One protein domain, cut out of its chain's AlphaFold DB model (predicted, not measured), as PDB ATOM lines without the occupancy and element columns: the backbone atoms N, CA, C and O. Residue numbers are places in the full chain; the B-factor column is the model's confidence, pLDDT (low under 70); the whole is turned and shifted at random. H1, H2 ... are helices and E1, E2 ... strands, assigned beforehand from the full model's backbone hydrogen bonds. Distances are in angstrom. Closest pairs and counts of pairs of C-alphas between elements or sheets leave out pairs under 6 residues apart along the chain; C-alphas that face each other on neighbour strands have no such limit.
ATOM      1  N   ALA A   6     127.096 121.539 159.434       92.44
ATOM      2  CA  ALA A   6     128.496 121.343 159.786       92.44
ATOM      3  C   ALA A   6     129.276 120.531 158.739       92.44
ATOM      4  O   ALA A   6     130.422 120.866 158.490       92.44
ATOM      5  N   LEU A   7     128.656 119.572 158.031       96.56
ATOM      6  CA  LEU A   7     129.337 118.822 156.961       96.56
ATOM      7  C   LEU A   7     129.923 119.767 155.896       96.56
ATOM      8  O   LEU A   7     131.069 119.625 155.483       96.56
ATOM      9  N   ARG A   8     129.147 120.779 155.481       96.25
ATOM     10  CA  ARG A   8     129.603 121.815 154.535       96.25
ATOM     11  C   ARG A   8     130.638 122.740 155.171       96.25
ATOM     12  O   ARG A   8     131.599 123.107 154.504       96.25
ATOM     13  N   GLY A   9     130.458 123.069 156.452       94.31
ATOM     14  CA  GLY A   9     131.422 123.837 157.248       94.31
ATOM     15  C   GLY A   9     132.809 123.192 157.299       94.31
ATOM     16  O   GLY A   9     133.808 123.886 157.149       94.31
ATOM     17  N   GLU A  10     132.864 121.865 157.394       96.25
ATOM     18  CA  GLU A  10     134.105 121.075 157.418       96.25
ATOM     19  C   GLU A  10     134.761 120.917 156.047       96.25
ATOM     20  O   GLU A  10     135.887 120.442 155.936       96.25
ATOM     21  N   GLY A  11     134.101 121.387 154.990       96.31
ATOM     22  CA  GLY A  11     134.678 121.461 153.655       96.31
ATOM     23  C   GLY A  11     133.944 120.657 152.599       96.31
ATOM     24  O   GLY A  11     134.385 120.697 151.454       96.31
ATOM     25  N   ALA A  12     132.818 120.008 152.927       98.00
ATOM     26  CA  ALA A  12     132.044 119.284 151.926       98.00
ATOM     27  C   ALA A  12     131.702 120.165 150.713       98.00
ATOM     28  O   ALA A  12     131.430 121.369 150.839       98.00
ATOM     29  N   ILE A  13     131.677 119.539 149.541       98.19
ATOM     30  CA  ILE A  13     131.178 120.140 148.302       98.19
ATOM     31  C   ILE A  13     129.835 119.513 147.930       98.19
ATOM     32  O   ILE A  13     129.529 118.392 148.352       98.19
ATOM     33  N   ILE A  14     129.030 120.231 147.146       98.38
ATOM     34  CA  ILE A  14     127.793 119.689 146.578       98.38
ATOM     35  C   ILE A  14     127.928 119.658 145.062       98.38
ATOM     36  O   ILE A  14     128.155 120.693 144.435       98.38
ATOM     37  N   LEU A  15     127.763 118.469 144.489       98.50
ATOM     38  CA  LEU A  15     127.773 118.251 143.049       98.50
ATOM     39  C   LEU A  15     126.365 117.973 142.520       98.50
ATOM     40  O   LEU A  15     125.542 117.353 143.203       98.50
ATOM     41  N   ASP A  16     126.096 118.436 141.305       98.31
ATOM     42  CA  ASP A  16     124.921 118.061 140.516       98.31
ATOM     43  C   ASP A  16     125.081 116.661 139.880       98.31
ATOM     44  O   ASP A  16     126.078 115.968 140.120       98.31
ATOM     45  N   LYS A  17     124.107 116.228 139.063       97.94
ATOM     46  CA  LYS A  17     124.144 114.904 138.409       97.94
ATOM     47  C   LYS A  17     125.368 114.692 137.510       97.94
ATOM     48  O   LYS A  17     125.750 113.554 137.269       97.94
ATOM     49  N   ASP A  18     125.941 115.773 136.986       98.06
ATOM     50  CA  ASP A  18     127.044 115.758 136.023       98.06
ATOM     51  C   ASP A  18     128.404 115.988 136.707       98.06
ATOM     52  O   ASP A  18     129.437 116.122 136.043       98.06
ATOM     53  N   GLY A  19     128.422 116.023 138.043       98.00
ATOM     54  CA  GLY A  19     129.630 116.206 138.838       98.00
ATOM     55  C   GLY A  19     130.111 117.656 138.899       98.00
ATOM     56  O   GLY A  19     131.291 117.883 139.170       98.00
ATOM     57  N   ASN A  20     129.248 118.640 138.627       97.94
ATOM     58  CA  ASN A  20     129.592 120.061 138.689       97.94
ATOM     59  C   ASN A  20     129.206 120.678 140.030       97.94
ATOM     60  O   ASN A  20     128.123 120.426 140.561       97.94
ATOM     61  N   ARG A  21     130.057 121.577 140.527       97.75
ATOM     62  CA  ARG A  21     129.651 122.544 141.549       97.75
ATOM     63  C   ARG A  21     128.766 123.613 140.913       97.75
ATOM     64  O   ARG A  21     129.030 124.046 139.796       97.75
ATOM     65  N   PHE A  22     127.761 124.073 141.652       97.25
ATOM     66  CA  PHE A  22     126.769 125.039 141.157       97.25
ATOM     67  C   PHE A  22     126.434 126.149 142.164       97.25
ATOM     68  O   PHE A  22     125.647 127.036 141.858       97.25
ATOM     69  N   CYS A  23     126.981 126.100 143.381       97.38
ATOM     70  CA  CYS A  23     126.726 127.106 144.408       97.38
ATOM     71  C   CYS A  23     127.912 127.246 145.367       97.38
ATOM     72  O   CYS A  23     128.839 126.432 145.373       97.38
ATOM     73  N   ASN A  24     127.877 128.292 146.193       97.50
ATOM     74  CA  ASN A  24     128.711 128.377 147.384       97.50
ATOM     75  C   ASN A  24     128.078 127.533 148.493       97.50
ATOM     76  O   ASN A  24     127.038 127.890 149.054       97.50
ATOM     77  N   GLU A  25     128.736 126.433 148.848       96.94
ATOM     78  CA  GLU A  25     128.231 125.477 149.829       96.94
ATOM     79  C   GLU A  25     128.181 126.035 151.253       96.94
ATOM     80  O   GLU A  25     127.569 125.415 152.112       96.94
ATOM     81  N   LEU A  26     128.772 127.199 151.531       94.94
ATOM     82  CA  LEU A  26     128.662 127.892 152.821       94.94
ATOM     83  C   LEU A  26     127.574 128.975 152.826       94.94
ATOM     84  O   LEU A  26     127.407 129.676 153.824       94.94
ATOM     85  N   GLY A  27     126.826 129.115 151.730       93.62
ATOM     86  CA  GLY A  27     125.707 130.043 151.642       93.62
ATOM     87  C   GLY A  27     124.567 129.716 152.613       93.62
ATOM     88  O   GLY A  27     124.490 128.637 153.220       93.62
ATOM     89  N   THR A  28     123.653 130.676 152.755       92.75
ATOM     90  CA  THR A  28     122.443 130.524 153.565       92.75
ATOM     91  C   THR A  28     121.543 129.410 153.013       92.75
ATOM     92  O   THR A  28     121.635 129.024 151.848       92.75
ATOM     93  N   ARG A  29     120.687 128.829 153.867       92.88
ATOM     94  CA  ARG A  29     119.858 127.659 153.508       92.88
ATOM     95  C   ARG A  29     118.919 127.927 152.329       92.88
ATOM     96  O   ARG A  29     118.777 127.066 151.466       92.88
ATOM     97  N   ASP A  30     118.305 129.103 152.315       93.25
ATOM     98  CA  ASP A  30     117.462 129.614 151.234       93.25
ATOM     99  C   ASP A  30     118.245 129.776 149.926       93.25
ATOM    100  O   ASP A  30     117.781 129.311 148.890       93.25
ATOM    101  N   TYR A  31     119.456 130.337 149.978       96.00
ATOM    102  CA  TYR A  31     120.334 130.451 148.813       96.00
ATOM    103  C   TYR A  31     120.695 129.077 148.240       96.00
ATOM    104  O   TYR A  31     120.412 128.821 147.076       96.00
ATOM    105  N   VAL A  32     121.255 128.166 149.047       96.50
ATOM    106  CA  VAL A  32     121.688 126.842 148.555       96.50
ATOM    107  C   VAL A  32     120.503 126.063 147.977       96.50
ATOM    108  O   VAL A  32     120.611 125.486 146.899       96.50
ATOM    109  N   THR A  33     119.350 126.101 148.650       95.62
ATOM    110  CA  THR A  33     118.107 125.491 148.153       95.62
ATOM    111  C   THR A  33     117.652 126.129 146.840       95.62
ATOM    112  O   THR A  33     117.287 125.421 145.903       95.62
ATOM    113  N   GLY A  34     117.713 127.458 146.745       97.25
ATOM    114  CA  GLY A  34     117.392 128.200 145.531       97.25
ATOM    115  C   GLY A  34     118.303 127.831 144.362       97.25
ATOM    116  O   GLY A  34     117.807 127.624 143.260       97.25
ATOM    117  N   GLU A  35     119.609 127.678 144.590       97.88
ATOM    118  CA  GLU A  35     120.551 127.243 143.553       97.88
ATOM    119  C   GLU A  35     120.308 125.788 143.122       97.88
ATOM    120  O   GLU A  35     120.384 125.489 141.932       97.88
ATOM    121  N   MET A  36     119.926 124.895 144.047       97.69
ATOM    122  CA  MET A  36     119.503 123.530 143.697       97.69
ATOM    123  C   MET A  36     118.271 123.551 142.780       97.69
ATOM    124  O   MET A  36     118.232 122.846 141.774       97.69
ATOM    125  N   TRP A  37     117.272 124.386 143.076       96.69
ATOM    126  CA  TRP A  37     116.077 124.509 142.233       96.69
ATOM    127  C   TRP A  37     116.352 125.165 140.881       96.69
ATOM    128  O   TRP A  37     115.834 124.691 139.874       96.69
ATOM    129  N   LYS A  38     117.175 126.220 140.840       96.69
ATOM    130  CA  LYS A  38     117.584 126.878 139.588       96.69
ATOM    131  C   LYS A  38     118.367 125.938 138.685       96.69
ATOM    132  O   LYS A  38     118.142 125.930 137.482       96.69
ATOM    133  N   SER A  39     119.283 125.169 139.273       94.44
ATOM    134  CA  SER A  39     120.019 124.135 138.556       94.44
ATOM    135  C   SER A  39     119.051 123.098 137.993       94.44
ATOM    136  O   SER A  39     119.166 122.725 136.829       94.44
ATOM    137  N   GLY A  40     118.115 122.605 138.817       94.00
ATOM    138  CA  GLY A  40     117.201 121.518 138.452       94.00
ATOM    139  C   GLY A  40     117.915 120.201 138.112       94.00
ATOM    140  O   GLY A  40     117.259 119.200 137.831       94.00
ATOM    141  N   ASN A  41     119.250 120.179 138.173       96.25
ATOM    142  CA  ASN A  41     120.106 119.119 137.664       96.25
ATOM    143  C   ASN A  41     120.425 118.086 138.750       96.25
ATOM    144  O   ASN A  41     121.573 117.702 138.980       96.25
ATOM    145  N   GLY A  42     119.384 117.681 139.475       95.81
ATOM    146  CA  GLY A  42     119.485 116.623 140.463       95.81
ATOM    147  C   GLY A  42     119.667 115.246 139.809       95.81
ATOM    148  O   GLY A  42     119.518 115.092 138.596       95.81
ATOM    149  N   PRO A  43     119.925 114.205 140.610       97.31
ATOM    150  CA  PRO A  43     120.052 114.238 142.069       97.31
ATOM    151  C   PRO A  43     121.362 114.916 142.526       97.31
ATOM    152  O   PRO A  43     122.381 114.787 141.853       97.31
ATOM    153  N   PHE A  44     121.371 115.568 143.693       98.31
ATOM    154  CA  PHE A  44     122.550 116.276 144.223       98.31
ATOM    155  C   PHE A  44     123.350 115.409 145.198       98.31
ATOM    156  O   PHE A  44     122.774 114.602 145.931       98.31
ATOM    157  N   ARG A  45     124.679 115.545 145.202       98.19
ATOM    158  CA  ARG A  45     125.596 114.762 146.047       98.19
ATOM    159  C   ARG A  45     126.397 115.666 146.959       98.19
ATOM    160  O   ARG A  45     127.163 116.484 146.470       98.19
ATOM    161  N   LEU A  46     126.245 115.485 148.266       98.50
ATOM    162  CA  LEU A  46     127.165 116.050 149.245       98.50
ATOM    163  C   LEU A  46     128.344 115.090 149.395       98.50
ATOM    164  O   LEU A  46     128.126 113.900 149.630       98.50
ATOM    165  N   ILE A  47     129.563 115.606 149.254       98.62
ATOM    166  CA  ILE A  47     130.793 114.809 149.263       98.62
ATOM    167  C   ILE A  47     131.778 115.413 150.263       98.62
ATOM    168  O   ILE A  47     131.996 116.623 150.241       98.62
ATOM    169  N   LEU A  48     132.383 114.571 151.105       98.62
ATOM    170  CA  LEU A  48     133.550 114.889 151.938       98.62
ATOM    171  C   LEU A  48     134.722 114.009 151.506       98.62
ATOM    172  O   LEU A  48     134.517 112.821 151.268       98.62
ATOM    173  N   ASN A  49     135.928 114.567 151.449       98.38
ATOM    174  CA  ASN A  49     137.159 113.781 151.372       98.38
ATOM    175  C   ASN A  49     137.634 113.367 152.779       98.38
ATOM    176  O   ASN A  49     137.004 113.734 153.783       98.38
ATOM    177  N   SER A  50     138.731 112.614 152.875       97.75
ATOM    178  CA  SER A  50     139.218 112.097 154.161       97.75
ATOM    179  C   SER A  50     139.530 113.217 155.155       97.75
ATOM    180  O   SER A  50     139.071 113.169 156.298       97.75
ATOM    181  N   ALA A  51     140.205 114.277 154.701       97.06
ATOM    182  CA  ALA A  51     140.548 115.430 155.526       97.06
ATOM    183  C   ALA A  51     139.300 116.090 156.138       97.06
ATOM    184  O   ALA A  51     139.239 116.264 157.354       97.06
ATOM    185  N   CYS A  52     138.276 116.383 155.329       97.50
ATOM    186  CA  CYS A  52     137.016 116.949 155.816       97.50
ATOM    187  C   CYS A  52     136.257 115.983 156.737       97.50
ATOM    188  O   CYS A  52     135.729 116.391 157.767       97.50
ATOM    189  N   SER A  53     136.185 114.699 156.374       96.94
ATOM    190  CA  SER A  53     135.436 113.714 157.163       96.94
ATOM    191  C   SER A  53     136.068 113.440 158.530       96.94
ATOM    192  O   SER A  53     135.334 113.253 159.495       96.94
ATOM    193  N   SER A  54     137.396 113.527 158.658       94.81
ATOM    194  CA  SER A  54     138.090 113.364 159.945       94.81
ATOM    195  C   SER A  54     137.709 114.425 160.987       94.81
ATOM    196  O   SER A  54     137.616 114.111 162.172       94.81
ATOM    197  N   GLY A  55     137.407 115.656 160.555       92.94
ATOM    198  CA  GLY A  55     136.935 116.737 161.431       92.94
ATOM    199  C   GLY A  55     135.514 116.525 161.963       92.94
ATOM    200  O   GLY A  55     135.090 117.198 162.900       92.94
ATOM    201  N   ILE A  56     134.768 115.572 161.390       94.62
ATOM    202  CA  ILE A  56     133.353 115.341 161.698       94.62
ATOM    203  C   ILE A  56     132.979 113.854 161.704       94.62
ATOM    204  O   ILE A  56     131.838 113.480 161.419       94.62
ATOM    205  N   ASP A  57     133.941 113.014 162.090       93.44
ATOM    206  CA  ASP A  57     133.891 111.549 162.017       93.44
ATOM    207  C   ASP A  57     132.606 110.961 162.617       93.44
ATOM    208  O   ASP A  57     131.941 110.147 161.978       93.44
ATOM    209  N   TRP A  58     132.176 111.456 163.784       91.88
ATOM    210  CA  TRP A  58     130.932 111.005 164.418       91.88
ATOM    211  C   TRP A  58     129.712 111.171 163.502       91.88
ATOM    212  O   TRP A  58     128.885 110.269 163.415       91.88
ATOM    213  N   HIS A  59     129.593 112.288 162.776       94.19
ATOM    214  CA  HIS A  59     128.459 112.473 161.867       94.19
ATOM    215  C   HIS A  59     128.569 111.535 160.667       94.19
ATOM    216  O   HIS A  59     127.564 110.962 160.256       94.19
ATOM    217  N   CYS A  60     129.771 111.372 160.110       95.75
ATOM    218  CA  CYS A  60     130.013 110.455 159.001       95.75
ATOM    219  C   CYS A  60     129.631 109.021 159.386       95.75
ATOM    220  O   CYS A  60     128.778 108.436 158.720       95.75
ATOM    221  N   LYS A  61     130.147 108.509 160.508       91.00
ATOM    222  CA  LYS A  61     129.776 107.200 161.068       91.00
ATOM    223  C   LYS A  61     128.279 107.082 161.306       91.00
ATOM    224  O   LYS A  61     127.659 106.134 160.842       91.00
ATOM    225  N   HIS A  62     127.674 108.092 161.931       89.69
ATOM    226  CA  HIS A  62     126.239 108.105 162.190       89.69
ATOM    227  C   HIS A  62     125.428 107.986 160.891       89.69
ATOM    228  O   HIS A  62     124.517 107.167 160.798       89.69
ATOM    229  N   TYR A  63     125.745 108.773 159.861       95.19
ATOM    230  CA  TYR A  63     125.014 108.725 158.595       95.19
ATOM    231  C   TYR A  63     125.286 107.449 157.787       95.19
ATOM    232  O   TYR A  63     124.375 106.975 157.100       95.19
ATOM    233  N   VAL A  64     126.497 106.890 157.879       94.00
ATOM    234  CA  VAL A  64     126.858 105.607 157.261       94.00
ATOM    235  C   VAL A  64     126.097 104.459 157.920       94.00
ATOM    236  O   VAL A  64     125.423 103.713 157.213       94.00
ATOM    237  N   GLY A  65     126.094 104.379 159.253       84.75
ATOM    238  CA  GLY A  65     125.330 103.373 159.999       84.75
ATOM    239  C   GLY A  65     123.822 103.459 159.738       84.75
ATOM    240  O   GLY A  65     123.122 102.453 159.684       84.75
ATOM    241  N   ARG A  66     123.295 104.663 159.467       85.62
ATOM    242  CA  ARG A  66     121.893 104.871 159.051       85.62
ATOM    243  C   ARG A  66     121.619 104.585 157.568       85.62
ATOM    244  O   ARG A  66     120.484 104.757 157.129       85.62
ATOM    245  N   GLY A  67     122.629 104.208 156.783       89.88
ATOM    246  CA  GLY A  67     122.494 103.885 155.360       89.88
ATOM    247  C   GLY A  67     122.162 105.076 154.450       89.88
ATOM    248  O   GLY A  67     121.771 104.877 153.301       89.88
ATOM    249  N   VAL A  68     122.298 106.315 154.936       94.12
ATOM    250  CA  VAL A  68     122.001 107.544 154.165       94.12
ATOM    251  C   VAL A  68     123.249 108.250 153.638       94.12
ATOM    252  O   VAL A  68     123.153 109.244 152.918       94.12
ATOM    253  N   MET A  69     124.421 107.726 153.980       97.69
ATOM    254  CA  MET A  69     125.724 108.121 153.467       97.69
ATOM    255  C   MET A  69     126.526 106.853 153.183       97.69
ATOM    256  O   MET A  69     126.364 105.844 153.864       97.69
ATOM    257  N   LYS A  70     127.392 106.895 152.176       97.69
ATOM    258  CA  LYS A  70     128.315 105.807 151.854       97.69
ATOM    259  C   LYS A  70     129.743 106.281 152.038       97.69
ATOM    260  O   LYS A  70     130.082 107.371 151.584       97.69
ATOM    261  N   HIS A  71     130.567 105.439 152.648       98.00
ATOM    262  CA  HIS A  71     132.016 105.558 152.565       98.00
ATOM    263  C   HIS A  71     132.514 104.800 151.325       98.00
ATOM    264  O   HIS A  71     132.108 103.662 151.084       98.00
ATOM    265  N   VAL A  72     133.383 105.424 150.536       97.75
ATOM    266  CA  VAL A  72     134.014 104.829 149.353       97.75
ATOM    267  C   VAL A  72     135.527 105.004 149.443       97.75
ATOM    268  O   VAL A  72     136.022 106.095 149.709       97.75
ATOM    269  N   ALA A  73     136.269 103.918 149.230       94.50
ATOM    270  CA  ALA A  73     137.707 103.875 149.505       94.50
ATOM    271  C   ALA A  73     138.565 104.639 148.482       94.50
ATOM    272  O   ALA A  73     139.695 105.004 148.793       94.50
ATOM    273  N   HIS A  74     138.047 104.848 147.266       95.12
ATOM    274  CA  HIS A  74     138.798 105.420 146.151       95.12
ATOM    275  C   HIS A  74     137.922 106.318 145.270       95.12
ATOM    276  O   HIS A  74     136.731 106.054 145.078       95.12
ATOM    277  N   GLY A  75     138.526 107.309 144.608       96.62
ATOM    278  CA  GLY A  75     137.821 108.215 143.694       96.62
ATOM    279  C   GLY A  75     137.147 107.520 142.509       96.62
ATOM    280  O   GLY A  75     136.106 107.978 142.047       96.62
ATOM    281  N   LYS A  76     137.657 106.364 142.054       97.69
ATOM    282  CA  LYS A  76     136.973 105.533 141.040       97.69
ATOM    283  C   LYS A  76     135.614 105.015 141.519       97.69
ATOM    284  O   LYS A  76     134.680 104.899 140.727       97.69
ATOM    285  N   ASP A  77     135.508 104.707 142.809       98.00
ATOM    286  CA  ASP A  77     134.287 104.195 143.417       98.00
ATOM    287  C   ASP A  77     133.313 105.348 143.669       98.00
ATOM    288  O   ASP A  77     132.124 105.189 143.406       98.00
ATOM    289  N   LEU A  78     133.819 106.530 144.044       98.56
ATOM    290  CA  LEU A  78     133.025 107.761 144.087       98.56
ATOM    291  C   LEU A  78     132.457 108.121 142.708       98.56
ATOM    292  O   LEU A  78     131.263 108.379 142.587       98.56
ATOM    293  N   ALA A  79     133.289 108.112 141.664       98.44
ATOM    294  CA  ALA A  79     132.870 108.420 140.299       98.44
ATOM    295  C   ALA A  79     131.757 107.468 139.826       98.44
ATOM    296  O   ALA A  79     130.739 107.921 139.301       98.44
ATOM    297  N   ARG A  80     131.901 106.164 140.105       98.19
ATOM    298  CA  ARG A  80     130.862 105.156 139.846       98.19
ATOM    299  C   ARG A  80     129.587 105.414 140.655       98.19
ATOM    300  O   ARG A  80     128.503 105.325 140.093       98.19
ATOM    301  N   GLU A  81     129.712 105.742 141.939       97.31
ATOM    302  CA  GLU A  81     128.579 106.003 142.839       97.31
ATOM    303  C   GLU A  81     127.746 107.217 142.401       97.31
ATOM    304  O   GLU A  81     126.519 107.195 142.498       97.31
ATOM    305  N   ILE A  82     128.391 108.274 141.900       97.38
ATOM    306  CA  ILE A  82     127.690 109.490 141.459       97.38
ATOM    307  C   ILE A  82     127.375 109.505 139.957       97.38
ATOM    308  O   ILE A  82     126.658 110.395 139.513       97.38
ATOM    309  N   GLY A  83     127.855 108.519 139.192       97.62
ATOM    310  CA  GLY A  83     127.525 108.336 137.776       97.62
ATOM    311  C   GLY A  83     128.335 109.193 136.797       97.62
ATOM    312  O   GLY A  83     127.826 109.535 135.733       97.62
ATOM    313  N   VAL A  84     129.586 109.535 137.124       98.44
ATOM    314  CA  VAL A  84     130.477 110.346 136.268       98.44
ATOM    315  C   VAL A  84     131.783 109.614 135.948       98.44
ATOM    316  O   VAL A  84     132.125 108.613 136.574       98.44
ATOM    317  N   SER A  85     132.553 110.109 134.973       98.50
ATOM    318  CA  SER A  85     133.898 109.583 134.718       98.50
ATOM    319  C   SER A  85     134.893 110.043 135.790       98.50
ATOM    320  O   SER A  85     134.781 111.140 136.341       98.50
ATOM    321  N   VAL A  86     135.937 109.245 136.037       98.38
ATOM    322  CA  VAL A  86     137.043 109.640 136.932       98.38
ATOM    323  C   VAL A  86     137.709 110.931 136.448       98.38
ATOM    324  O   VAL A  86     138.022 111.797 137.255       98.38
ATOM    325  N   SER A  87     137.849 111.111 135.130       98.38
ATOM    326  CA  SER A  87     138.391 112.342 134.543       98.38
ATOM    327  C   SER A  87     137.526 113.572 134.827       98.38
ATOM    328  O   SER A  87     138.061 114.651 135.087       98.38
ATOM    329  N   LYS A  88     136.195 113.422 134.820       98.62
ATOM    330  CA  LYS A  88     135.268 114.499 135.168       98.62
ATOM    331  C   LYS A  88     135.404 114.873 136.641       98.62
ATOM    332  O   LYS A  88     135.511 116.056 136.948       98.62
ATOM    333  N   LEU A  89     135.454 113.875 137.522       98.19
ATOM    334  CA  LEU A  89     135.644 114.083 138.955       98.19
ATOM    335  C   LEU A  89     136.979 114.782 139.255       98.19
ATOM    336  O   LEU A  89     136.990 115.787 139.962       98.19
ATOM    337  N   GLN A  90     138.073 114.307 138.651       98.31
ATOM    338  CA  GLN A  90     139.391 114.933 138.758       98.31
ATOM    339  C   GLN A  90     139.347 116.396 138.310       98.31
ATOM    340  O   GLN A  90     139.796 117.266 139.045       98.31
ATOM    341  N   SER A  91     138.717 116.687 137.167       98.56
ATOM    342  CA  SER A  91     138.589 118.064 136.666       98.56
ATOM    343  C   SER A  91     137.830 118.972 137.643       98.56
ATOM    344  O   SER A  91     138.199 120.129 137.827       98.56
ATOM    345  N   THR A  92     136.780 118.459 138.294       98.31
ATOM    346  CA  THR A  92     136.040 119.202 139.325       98.31
ATOM    347  C   THR A  92     136.905 119.481 140.557       98.31
ATOM    348  O   THR A  92     136.857 120.588 141.097       98.31
ATOM    349  N   PHE A  93     137.705 118.511 141.002       98.19
ATOM    350  CA  PHE A  93     138.615 118.682 142.139       98.19
ATOM    351  C   PHE A  93     139.774 119.626 141.821       98.19
ATOM    352  O   PHE A  93     140.085 120.496 142.633       98.19
ATOM    353  N   ASP A  94     140.360 119.522 140.630       98.06
ATOM    354  CA  ASP A  94     141.411 120.422 140.157       98.06
ATOM    355  C   ASP A  94     140.919 121.866 140.114       98.06
ATOM    356  O   ASP A  94     141.594 122.773 140.603       98.06
ATOM    357  N   GLU A  95     139.708 122.079 139.594       97.25
ATOM    358  CA  GLU A  95     139.081 123.395 139.578       97.25
ATOM    359  C   GLU A  95     138.836 123.916 140.998       97.25
ATOM    360  O   GLU A  95     139.188 125.057 141.298       97.25
ATOM    361  N   TYR A  96     138.313 123.078 141.902       97.44
ATOM    362  CA  TYR A  96     138.106 123.448 143.305       97.44
ATOM    363  C   TYR A  96     139.423 123.831 144.007       97.44
ATOM    364  O   TYR A  96     139.502 124.867 144.670       97.44
ATOM    365  N   ASN A  97     140.491 123.059 143.796       97.88
ATOM    366  CA  ASN A  97     141.828 123.356 144.315       97.88
ATOM    367  C   ASN A  97     142.388 124.665 143.749       97.88
ATOM    368  O   ASN A  97     142.980 125.467 144.479       97.88
ATOM    369  N   ARG A  98     142.197 124.900 142.445       97.06
ATOM    370  CA  ARG A  98     142.651 126.112 141.758       97.06
ATOM    371  C   ARG A  98     141.961 127.352 142.320       97.06
ATOM    372  O   ARG A  98     142.648 128.328 142.637       97.06
ATOM    373  N   VAL A  99     140.634 127.321 142.470       95.94
ATOM    374  CA  VAL A  99     139.886 128.466 143.014       95.94
ATOM    375  C   VAL A  99     140.170 128.686 144.496       95.94
ATOM    376  O   VAL A  99     140.246 129.840 144.909       95.94
ATOM    377  N   ALA A 100     140.419 127.624 145.270       95.56
ATOM    378  CA  ALA A 100     140.832 127.729 146.668       95.56
ATOM    379  C   ALA A 100     142.192 128.427 146.807       95.56
ATOM    380  O   ALA A 100     142.339 129.348 147.608       95.56
ATOM    381  N   LYS A 101     143.176 128.050 145.978       94.56
ATOM    382  CA  LYS A 101     144.508 128.675 145.970       94.56
ATOM    383  C   LYS A 101     144.462 130.148 145.554       94.56
ATOM    384  O   LYS A 101     145.216 130.957 146.087       94.56
ATOM    385  N   GLY A 102     143.609 130.489 144.586       90.50
ATOM    386  CA  GLY A 102     143.453 131.858 144.086       90.50
ATOM    387  C   GLY A 102     142.456 132.721 144.865       90.50
ATOM    388  O   GLY A 102     142.353 133.908 144.574       90.50
ATOM    389  N   ASN A 103     141.707 132.134 145.806       88.06
ATOM    390  CA  ASN A 103     140.553 132.739 146.479       88.06
ATOM    391  C   ASN A 103     139.578 133.442 145.509       88.06
ATOM    392  O   ASN A 103     139.103 134.549 145.760       88.06
ATOM    393  N   ASN A 104     139.321 132.802 144.367       92.81
ATOM    394  CA  ASN A 104     138.503 133.338 143.279       92.81
ATOM    395  C   ASN A 104     137.494 132.283 142.814       92.81
ATOM    396  O   ASN A 104     137.560 131.788 141.689       92.81
ATOM    397  N   ASP A 105     136.615 131.872 143.727       95.81
ATOM    398  CA  ASP A 105     135.552 130.918 143.424       95.81
ATOM    399  C   ASP A 105     134.416 131.599 142.656       95.81
ATOM    400  O   ASP A 105     133.855 132.576 143.162       95.81
ATOM    401  N   PRO A 106     134.019 131.080 141.479       95.00
ATOM    402  CA  PRO A 106     132.946 131.668 140.679       95.00
ATOM    403  C   PRO A 106     131.598 131.699 141.411       95.00
ATOM    404  O   PRO A 106     130.759 132.542 141.103       95.00
ATOM    405  N   ASN A 107     131.399 130.830 142.409       95.25
ATOM    406  CA  ASN A 107     130.184 130.810 143.219       95.25
ATOM    407  C   ASN A 107     130.280 131.697 144.480       95.25
ATOM    408  O   ASN A 107     129.303 131.827 145.218       95.25
ATOM    409  N   GLY A 108     131.433 132.325 144.741       95.38
ATOM    410  CA  GLY A 108     131.642 133.251 145.857       95.38
ATOM    411  C   GLY A 108     132.034 132.605 147.191       95.38
ATOM    412  O   GLY A 108     131.927 133.259 148.235       95.38
ATOM    413  N   ARG A 109     132.476 131.339 147.204       95.19
ATOM    414  CA  ARG A 109     133.038 130.693 148.401       95.19
ATOM    415  C   ARG A 109     134.377 131.332 148.782       95.19
ATOM    416  O   ARG A 109     135.231 131.553 147.932       95.19
ATOM    417  N   LYS A 110     134.554 131.618 150.076       93.19
ATOM    418  CA  LYS A 110     135.763 132.268 150.629       93.19
ATOM    419  C   LYS A 110     136.608 131.368 151.527       93.19
ATOM    420  O   LYS A 110     137.778 131.652 151.746       93.19
ATOM    421  N   PHE A 111     136.008 130.321 152.085       93.69
ATOM    422  CA  PHE A 111     136.662 129.419 153.029       93.69
ATOM    423  C   PHE A 111     136.681 128.008 152.455       93.69
ATOM    424  O   PHE A 111     135.646 127.489 152.021       93.69
ATOM    425  N   PHE A 112     137.864 127.403 152.456       95.31
ATOM    426  CA  PHE A 112     138.141 126.118 151.833       95.31
ATOM    427  C   PHE A 112     138.873 125.238 152.838       95.31
ATOM    428  O   PHE A 112     139.927 125.621 153.336       95.31
ATOM    429  N   ASN A 113     138.316 124.059 153.099       93.69
ATOM    430  CA  ASN A 113     138.899 123.036 153.961       93.69
ATOM    431  C   ASN A 113     139.152 121.768 153.133       93.69
ATOM    432  O   ASN A 113     138.570 121.595 152.055       93.69
ATOM    433  N   GLY A 114     140.038 120.901 153.629       93.62
ATOM    434  CA  GLY A 114     140.366 119.624 152.986       93.62
ATOM    435  C   GLY A 114     141.080 119.746 151.636       93.62
ATOM    436  O   GLY A 114     140.977 118.846 150.817       93.62
ATOM    437  N   ILE A 115     141.769 120.860 151.375       95.19
ATOM    438  CA  ILE A 115     142.578 121.064 150.162       95.19
ATOM    439  C   ILE A 115     143.963 120.403 150.359       95.19
ATOM    440  O   ILE A 115     144.533 120.548 151.442       95.19
ATOM    441  N   PRO A 116     144.560 119.768 149.333       96.12
ATOM    442  CA  PRO A 116     143.991 119.532 148.011       96.12
ATOM    443  C   PRO A 116     143.013 118.355 147.989       96.12
ATOM    444  O   PRO A 116     143.216 117.338 148.643       96.12
ATOM    445  N   TRP A 117     141.982 118.481 147.162       97.69
ATOM    446  CA  TRP A 117     141.116 117.378 146.766       97.69
ATOM    447  C   TRP A 117     141.784 116.581 145.645       97.69
ATOM    448  O   TRP A 117     142.235 117.159 144.659       97.69
ATOM    449  N   THR A 118     141.841 115.262 145.771       97.19
ATOM    450  CA  THR A 118     142.415 114.358 144.763       97.19
ATOM    451  C   THR A 118     141.546 113.116 144.652       97.19
ATOM    452  O   THR A 118     140.952 112.718 145.645       97.19
ATOM    453  N   VAL A 119     141.457 112.492 143.472       97.19
ATOM    454  CA  VAL A 119     140.752 111.203 143.319       97.19
ATOM    455  C   VAL A 119     141.449 110.056 144.059       97.19
ATOM    456  O   VAL A 119     140.810 109.042 144.343       97.19
ATOM    457  N   ASP A 120     142.724 110.226 144.410       96.75
ATOM    458  CA  ASP A 120     143.510 109.291 145.221       96.75
ATOM    459  C   ASP A 120     143.265 109.507 146.727       96.75
ATOM    460  O   ASP A 120     144.194 109.611 147.524       96.75
ATOM    461  N   ASP A 121     141.994 109.609 147.110       98.06
ATOM    462  CA  ASP A 121     141.530 109.752 148.490       98.06
ATOM    463  C   ASP A 121     140.335 108.812 148.741       98.06
ATOM    464  O   ASP A 121     139.788 108.209 147.807       98.06
ATOM    465  N   ASN A 122     139.923 108.687 150.002       97.88
ATOM    466  CA  ASN A 122     138.633 108.123 150.374       97.88
ATOM    467  C   ASN A 122     137.589 109.230 150.567       97.88
ATOM    468  O   ASN A 122     137.913 110.399 150.794       97.88
ATOM    469  N   PHE A 123     136.318 108.854 150.441       98.62
ATOM    470  CA  PHE A 123     135.224 109.811 150.453       98.62
ATOM    471  C   PHE A 123     134.010 109.309 151.207       98.62
ATOM    472  O   PHE A 123     133.694 108.122 151.221       98.62
ATOM    473  N   HIS A 124     133.263 110.268 151.734       98.62
ATOM    474  CA  HIS A 124     131.895 110.081 152.177       98.62
ATOM    475  C   HIS A 124     130.956 110.793 151.213       98.62
ATOM    476  O   HIS A 124     131.154 111.971 150.913       98.62
ATOM    477  N   VAL A 125     129.926 110.100 150.733       98.50
ATOM    478  CA  VAL A 125     128.960 110.643 149.772       98.50
ATOM    479  C   VAL A 125     127.529 110.353 150.203       98.50
ATOM    480  O   VAL A 125     127.190 109.236 150.589       98.50
ATOM    481  N   ALA A 126     126.678 111.373 150.132       98.00
ATOM    482  CA  ALA A 126     125.253 111.273 150.421       98.00
ATOM    483  C   ALA A 126     124.431 111.960 149.327       98.00
ATOM    484  O   ALA A 126     124.803 113.024 148.825       98.00
ATOM    485  N   VAL A 127     123.282 111.375 148.985       97.38
ATOM    486  CA  VAL A 127     122.269 112.066 148.179       97.38
ATOM    487  C   VAL A 127     121.560 113.072 149.076       97.38
ATOM    488  O   VAL A 127     121.058 112.711 150.139       97.38
ATOM    489  N   VAL A 128     121.507 114.334 148.653       97.06
ATOM    490  CA  VAL A 128     120.845 115.404 149.408       97.06
ATOM    491  C   VAL A 128     119.759 116.067 148.573       97.06
ATOM    492  O   VAL A 128     119.885 116.233 147.362       97.06
ATOM    493  N   THR A 129     118.680 116.465 149.239       95.62
ATOM    494  CA  THR A 129     117.576 117.220 148.646       95.62
ATOM    495  C   THR A 129     117.045 118.222 149.671       95.62
ATOM    496  O   THR A 129     117.130 117.948 150.873       95.62
TER     497      THR A 129
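AT A GLANCE: This is residues 6 to 129 of the 343 residues of the protein "Hypothetical protein" of Coccolithus braarudii (UniProt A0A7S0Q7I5). A small twisted sheet of four strands runs through the body, with H5 over one face and H4 over the other. Beyond its E1 edge lie H2 and the far part of the long helix H6, which starts at H5 and reaches away from it; residues 103 to 122 lead from H6 back to E4. The 124 printed residues include six named helices and four named strands, in the order H1 E1 H2 E2 H3 H4 E3 H5 H6 E4. The sheet's order is E1 E2 E4 E3, antiparallel throughout, and the class is mixed, helices and strands. The whole is compact and rounded, with a radius of gyration of the C-alphas of 13.3 A and spans of 33 by 28 by 27 A.

IN THESE COORDINATES: The sheet is made of E1, residues 13 to 15; E2, residues 44 to 49, 16.5 A long; E4, residues 123 to 128, 15.5 A; and E3, residues 70 to 72. C-alpha 44 is at (122.550, 116.276, 144.223) and C-alpha 128 at (120.845, 115.404, 149.408). The helices are H1, residues 6 to 9; H2, residues 29 to 39, 15.4 A; H3, residues 50 to 54; H4, residues 57 to 65, 12.0 A; H5, residues 75 to 82, 10.5 A; and H6, residues 86 to 102, 24.2 A, ending at C-alpha 102 (143.453, 131.858, 144.086).

HOW THE PARTS SIT: From edge to edge the strands' lines turn by 84 degrees. N 15 and O 45 of E1 and E2 are 2.9 A apart, N 46 and O 126 of E2 and E4 2.9 A, and N 70 and O 125 of E3 and E4 2.8 A, each within hydrogen-bond range. E2, H3 H4 and E3 form a split strand-helix-strand unit, two strands running the same way with E4 between them, its crossover right-handed. H4, height 9.1 A, is over E3 and only just over E4, with 3 C-alphas there; it runs slantwise to the strands, at 46 degrees to E3 on the local plane. On the opposite face H5, height 8.8 A, is over E4 and runs along it, at 10 degrees on the local plane. H5 touches residues 86 to 89 of H6, about perpendicular at 76 degrees, the closest C-alphas being those of Ala 79 and Val 86, 5.5 A. H1 and H3 only graze the sheet, with residues 7 to 8 and 50 to 54. H2 and H6 are only just not on it, each with 4 pairs of C-alphas within 10 A. Every O i to N i+4 pair is within hydrogen-bond range in H2, H3, H4, H5 and H6; H1 is too short for one.

THE WHOLE: The farthest C-alphas, those of Arg 66 and Gly 102, are 37.6 A apart. The printed part has no cut; the links E1 to H2 and H6 to E4 are long, with 13 and 20 residues. Mean pLDDT of the printed part is 96.1, and no printed residue is under 70.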